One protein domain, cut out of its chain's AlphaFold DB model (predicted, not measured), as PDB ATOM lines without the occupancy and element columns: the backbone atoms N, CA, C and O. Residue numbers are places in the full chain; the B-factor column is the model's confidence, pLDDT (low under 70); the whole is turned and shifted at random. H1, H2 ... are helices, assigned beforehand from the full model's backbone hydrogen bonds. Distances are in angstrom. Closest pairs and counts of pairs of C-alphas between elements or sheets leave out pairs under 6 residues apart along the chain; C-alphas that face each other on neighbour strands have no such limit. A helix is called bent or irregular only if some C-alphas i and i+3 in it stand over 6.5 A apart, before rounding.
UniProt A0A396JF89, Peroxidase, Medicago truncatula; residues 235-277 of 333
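Overview. This is residues 235 to 277 of the 333 residues of the protein "Peroxidase" of Medicago truncatula (UniProt A0A396JF89). The chain folds back on itself as a lopsided loop: H1 and H2 make one limb, the long stretch of residues 249 to 261 swings round the far end, and H3 returns as the other limb, slanted to H2, with its last residue coming near H1. The printed part has 43 residues with three named helices, in the order H1, H2, H3, and no named strand; its class is all helix. It is compact, with a radius of gyration of the C-alphas of 9.8 A, and it spans 27 by 21 by 17 A.

Along the chain. H1 is residues 235 to 239, 7.6 A from first to last C-alpha, and begins at C-alpha 235 at (12.962, 0.633, -45.262). H2 is residues 241 to 248, 11.2 A long. H2 is irregular: C-alphas 242 and 245 are 7.0 A apart. H3, residues 262 to 271, is the longest helix at 14.5 A, from C-alpha 262 at (3.491, 18.836, -32.559) to C-alpha 271 at (9.774, 10.323, -42.408).

Arrangement. H1 and H2 meet only through their link. H2 and H3 only just touch, with 3 pairs of C-alphas within 8 A; the closest C-alphas are those of Leu 247 and Leu 265, 6.7 A apart. They run opposite ways at a steep tilt of 48 degrees. H1 and H3 are close but not clearly touching; their closest C-alphas, those of Lys 237 and Asp 271, are 6.4 A apart. Of the O i to N i+4 pairs, 0 of 1 in H1, 2 of 4 in H2 and 5 of 6 in H3 are within hydrogen-bond range; in H1, 1 of 2 O i to N i+3 pairs is.

Size, cuts and confidence. The two C-alphas farthest apart, those of His 235 and Thr 253, are 28.9 A apart. The printed part has no cut. The link from H1 to H2 is tight, and that from H2 to H3, 13 residues, is long. The mean pLDDT of the printed part is 78.5, with residues 235 to 239 and 275 to 277 under 70.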
ATOM      1  N   HIS A 235      13.982   1.634 -45.594       45.12
ATOM      2  CA  HIS A 235      12.962   0.633 -45.262       45.12
ATOM      3  C   HIS A 235      11.800   1.165 -44.387       45.12
ATOM      4  O   HIS A 235      10.734   0.548 -44.364       45.12
ATOM      5  N   TRP A 236      11.963   2.300 -43.690       46.50
ATOM      6  CA  TRP A 236      10.884   2.896 -42.880       46.50
ATOM      7  C   TRP A 236       9.768   3.517 -43.737       46.50
ATOM      8  O   TRP A 236       8.592   3.341 -43.429       46.50
ATOM      9  N   LYS A 237      10.124   4.154 -44.865       48.44
ATOM     10  CA  LYS A 237       9.179   4.850 -45.763       48.44
ATOM     11  C   LYS A 237       8.059   3.954 -46.301       48.44
ATOM     12  O   LYS A 237       6.969   4.440 -46.576       48.44
ATOM     13  N   ASN A 238       8.314   2.650 -46.412       50.09
ATOM     14  CA  ASN A 238       7.368   1.670 -46.949       50.09
ATOM     15  C   ASN A 238       6.459   1.040 -45.874       50.09
ATOM     16  O   ASN A 238       5.795   0.053 -46.163       50.09
ATOM     17  N   ARG A 239       6.473   1.532 -44.624       62.72
ATOM     18  CA  ARG A 239       5.610   1.028 -43.533       62.72
ATOM     19  C   ARG A 239       4.854   2.143 -42.810       62.72
ATOM     20  O   ARG A 239       4.584   2.038 -41.622       62.72
ATOM     21  N   CYS A 240       4.523   3.215 -43.521       74.19
ATOM     22  CA  CYS A 240       3.800   4.356 -42.960       74.19
ATOM     23  C   CYS A 240       2.272   4.155 -42.911       74.19
ATOM     24  O   CYS A 240       1.579   4.928 -42.253       74.19
ATOM     25  N   ASP A 241       1.746   3.120 -43.564       74.69
ATOM     26  CA  ASP A 241       0.311   2.908 -43.804       74.69
ATOM     27  C   ASP A 241      -0.533   2.935 -42.516       74.69
ATOM     28  O   ASP A 241      -1.574   3.586 -42.464       74.69
ATOM     29  N   PHE A 242      -0.044   2.310 -41.436       73.81
ATOM     30  CA  PHE A 242      -0.746   2.264 -40.145       73.81
ATOM     31  C   PHE A 242      -0.729   3.593 -39.370       73.81
ATOM     32  O   PHE A 242      -1.531   3.777 -38.457       73.81
ATOM     33  N   ILE A 243       0.189   4.514 -39.689       80.81
ATOM     34  CA  ILE A 243       0.307   5.809 -39.001       80.81
ATOM     35  C   ILE A 243      -0.221   6.974 -39.850       80.81
ATOM     36  O   ILE A 243      -0.602   7.995 -39.282       80.81
ATOM     37  N   GLN A 244      -0.325   6.826 -41.177       83.06
ATOM     38  CA  GLN A 244      -0.768   7.891 -42.091       83.06
ATOM     39  C   GLN A 244      -2.112   8.516 -41.694       83.06
ATOM     40  O   GLN A 244      -2.208   9.743 -41.678       83.06
ATOM     41  N   GLN A 245      -3.105   7.716 -41.283       84.38
ATOM     42  CA  GLN A 245      -4.372   8.253 -40.765       84.38
ATOM     43  C   GLN A 245      -4.133   9.187 -39.568       84.38
ATOM     44  O   GLN A 245      -4.562  10.333 -39.580       84.38
ATOM     45  N   ARG A 246      -3.341   8.775 -38.569       87.62
ATOM     46  CA  ARG A 246      -3.035   9.621 -37.399       87.62
ATOM     47  C   ARG A 246      -2.188  10.858 -37.738       87.62
ATOM     48  O   ARG A 246      -2.268  11.852 -37.021       87.62
ATOM     49  N   LEU A 247      -1.394  10.828 -38.814       87.62
ATOM     50  CA  LEU A 247      -0.569  11.966 -39.251       87.62
ATOM     51  C   LEU A 247      -1.326  12.998 -40.100       87.62
ATOM     52  O   LEU A 247      -0.904  14.160 -40.124       87.62
ATOM     53  N   TYR A 248      -2.388  12.610 -40.812       87.44
ATOM     54  CA  TYR A 248      -3.019  13.453 -41.838       87.44
ATOM     55  C   TYR A 248      -4.547  13.539 -41.756       87.44
ATOM     56  O   TYR A 248      -5.078  14.631 -41.943       87.44
ATOM     57  N   ASP A 249      -5.236  12.435 -41.468       87.94
ATOM     58  CA  ASP A 249      -6.699  12.361 -41.433       87.94
ATOM     59  C   ASP A 249      -7.176  11.405 -40.327       87.94
ATOM     60  O   ASP A 249      -7.522  10.239 -40.548       87.94
ATOM     61  N   PHE A 250      -7.129  11.891 -39.090       87.81
ATOM     62  CA  PHE A 250      -7.496  11.104 -37.929       87.81
ATOM     63  C   PHE A 250      -9.015  10.955 -37.870       87.81
ATOM     64  O   PHE A 250      -9.732  11.936 -37.685       87.81
ATOM     65  N   GLN A 251      -9.504   9.721 -38.017       84.06
ATOM     66  CA  GLN A 251     -10.932   9.377 -37.958       84.06
ATOM     67  C   GLN A 251     -11.820  10.127 -38.980       84.06
ATOM     68  O   GLN A 251     -13.009  10.318 -38.731       84.06
ATOM     69  N   GLY A 252     -11.273  10.544 -40.131       82.38
ATOM     70  CA  GLY A 252     -12.030  11.263 -41.168       82.38
ATOM     71  C   GLY A 252     -12.261  12.752 -40.869       82.38
ATOM     72  O   GLY A 252     -13.199  13.350 -41.396       82.38
ATOM     73  N   THR A 253     -11.460  13.352 -39.982       85.25
ATOM     74  CA  THR A 253     -11.557  14.774 -39.596       85.25
ATOM     75  C   THR A 253     -10.788  15.730 -40.516       85.25
ATOM     76  O   THR A 253     -10.935  16.948 -40.389       85.25
ATOM     77  N   GLY A 254      -9.937  15.216 -41.409       84.06
ATOM     78  CA  GLY A 254      -8.992  16.000 -42.211       84.06
ATOM     79  C   GLY A 254      -7.877  16.663 -41.391       84.06
ATOM     80  O   GLY A 254      -7.262  17.622 -41.861       84.06
ATOM     81  N   GLN A 255      -7.655  16.213 -40.151       87.19
ATOM     82  CA  GLN A 255      -6.680  16.765 -39.210       87.19
ATOM     83  C   GLN A 255      -5.809  15.655 -38.597       87.19
ATOM     84  O   GLN A 255      -6.246  14.506 -38.518       87.19
ATOM     85  N   PRO A 256      -4.578  15.963 -38.145       89.06
ATOM     86  CA  PRO A 256      -3.770  15.017 -37.377       89.06
ATOM     87  C   PRO A 256      -4.417  14.690 -36.026       89.06
ATOM     88  O   PRO A 256      -5.186  15.479 -35.476       89.06
ATOM     89  N   ASP A 257      -4.041  13.548 -35.459       87.88
ATOM     90  CA  ASP A 257      -4.484  13.124 -34.134       87.88
ATOM     91  C   ASP A 257      -4.024  14.127 -33.048       87.88
ATOM     92  O   ASP A 257      -2.815  14.332 -32.879       87.88
ATOM     93  N   PRO A 258      -4.950  14.738 -32.279       89.00
ATOM     94  CA  PRO A 258      -4.621  15.737 -31.262       89.00
ATOM     95  C   PRO A 258      -3.846  15.168 -30.063       89.00
ATOM     96  O   PRO A 258      -3.324  15.939 -29.259       89.00
ATOM     97  N   SER A 259      -3.755  13.840 -29.917       88.25
ATOM     98  CA  SER A 259      -2.922  13.193 -28.897       88.25
ATOM     99  C   SER A 259      -1.428  13.184 -29.257       88.25
ATOM    100  O   SER A 259      -0.623  12.734 -28.436       88.25
ATOM    101  N   ILE A 260      -1.049  13.585 -30.474       86.25
ATOM    102  CA  ILE A 260       0.334  13.530 -30.952       86.25
ATOM    103  C   ILE A 260       1.025  14.889 -30.720       86.25
ATOM    104  O   ILE A 260       0.553  15.903 -31.235       86.25
ATOM    105  N   PRO A 261       2.163  14.935 -29.995       89.62
ATOM    106  CA  PRO A 261       2.955  16.155 -29.835       89.62
ATOM    107  C   PRO A 261       3.372  16.771 -31.180       89.62
ATOM    108  O   PRO A 261       3.766  16.061 -32.104       89.62
ATOM    109  N   LEU A 262       3.286  18.101 -31.299       87.44
ATOM    110  CA  LEU A 262       3.491  18.836 -32.559       87.44
ATOM    111  C   LEU A 262       4.908  18.691 -33.142       87.44
ATOM    112  O   LEU A 262       5.081  18.671 -34.362       87.44
ATOM    113  N   ASP A 263       5.913  18.578 -32.281       87.81
ATOM    114  CA  ASP A 263       7.310  18.316 -32.628       87.81
ATOM    115  C   ASP A 263       7.480  16.910 -33.226       87.81
ATOM    116  O   ASP A 263       8.012  16.761 -34.329       87.81
ATOM    117  N   PHE A 264       6.929  15.892 -32.562       85.50
ATOM    118  CA  PHE A 264       6.929  14.514 -33.053       85.50
ATOM    119  C   PHE A 264       6.109  14.355 -34.342       85.50
ATOM    120  O   PHE A 264       6.555  13.690 -35.277       85.50
ATOM    121  N   LEU A 265       4.948  15.011 -34.444       85.88
ATOM    122  CA  LEU A 265       4.127  15.046 -35.660       85.88
ATOM    123  C   LEU A 265       4.907  15.635 -36.844       85.88
ATOM    124  O   LEU A 265       4.855  15.095 -37.950       85.88
ATOM    125  N   SER A 266       5.636  16.730 -36.613       85.69
ATOM    126  CA  SER A 266       6.460  17.385 -37.634       85.69
ATOM    127  C   SER A 266       7.561  16.457 -38.145       85.69
ATOM    128  O   SER A 266       7.735  16.333 -39.355       85.69
ATOM    129  N   GLN A 267       8.254  15.755 -37.243       84.12
ATOM    130  CA  GLN A 267       9.268  14.769 -37.619       84.12
ATOM    131  C   GLN A 267       8.655  13.582 -38.382       84.12
ATOM    132  O   GLN A 267       9.106  13.254 -39.478       84.12
ATOM    133  N   MET A 268       7.582  12.984 -37.860       81.19
ATOM    134  CA  MET A 268       6.935  11.826 -38.486       81.19
ATOM    135  C   MET A 268       6.396  12.130 -39.889       81.19
ATOM    136  O   MET A 268       6.423  11.250 -40.740       81.19
ATOM    137  N   ARG A 269       5.961  13.365 -40.175       85.75
ATOM    138  CA  ARG A 269       5.542  13.788 -41.526       85.75
ATOM    139  C   ARG A 269       6.700  13.940 -42.525       85.75
ATOM    140  O   ARG A 269       6.450  13.897 -43.727       85.75
ATOM    141  N   LEU A 270       7.942  14.115 -42.060       83.06
ATOM    142  CA  LEU A 270       9.140  14.083 -42.915       83.06
ATOM    143  C   LEU A 270       9.544  12.639 -43.246       83.06
ATOM    144  O   LEU A 270       9.918  12.342 -44.382       83.06
ATOM    145  N   ASP A 271       9.441  11.744 -42.260       77.62
ATOM    146  CA  ASP A 271       9.774  10.323 -42.408       77.62
ATOM    147  C   ASP A 271       8.683   9.536 -43.169       77.62
ATOM    148  O   ASP A 271       8.995   8.601 -43.912       77.62
ATOM    149  N   CYS A 272       7.419   9.949 -43.027       82.31
ATOM    150  CA  CYS A 272       6.223   9.363 -43.634       82.31
ATOM    151  C   CYS A 272       5.391  10.420 -44.390       82.31
ATOM    152  O   CYS A 272       4.366  10.863 -43.869       82.31
ATOM    153  N   PRO A 273       5.800  10.827 -45.609       81.62
ATOM    154  CA  PRO A 273       5.069  11.811 -46.403       81.62
ATOM    155  C   PRO A 273       3.701  11.299 -46.889       81.62
ATOM    156  O   PRO A 273       3.461  10.099 -47.042       81.62
ATOM    157  N   ASP A 274       2.811  12.249 -47.175       77.00
ATOM    158  CA  ASP A 274       1.470  12.022 -47.715       77.00
ATOM    159  C   ASP A 274       1.528  11.673 -49.211       77.00
ATOM    160  O   ASP A 274       1.696  12.544 -50.070       77.00
ATOM    161  N   ASN A 275       1.360  10.387 -49.528       64.31
ATOM    162  CA  ASN A 275       1.402   9.896 -50.906       64.31
ATOM    163  C   ASN A 275       0.293  10.480 -51.802       64.31
ATOM    164  O   ASN A 275       0.469  10.498 -53.021       64.31
ATOM    165  N   SER A 276      -0.808  11.002 -51.240       58.12
ATOM    166  CA  SER A 276      -1.880  11.628 -52.032       58.12
ATOM    167  C   SER A 276      -1.437  12.938 -52.701       58.12
ATOM    168  O   SER A 276      -1.992  13.332 -53.727       58.12
ATOM    169  N   LYS A 277      -0.388  13.583 -52.171       52.78
ATOM    170  CA  LYS A 277       0.141  14.865 -52.665       52.78
ATOM    171  C   LYS A 277       1.260  14.729 -53.691       52.78
ATOM    172  O   LYS A 277       1.621  15.725 -54.305       52.78
TER     173      LYS A 277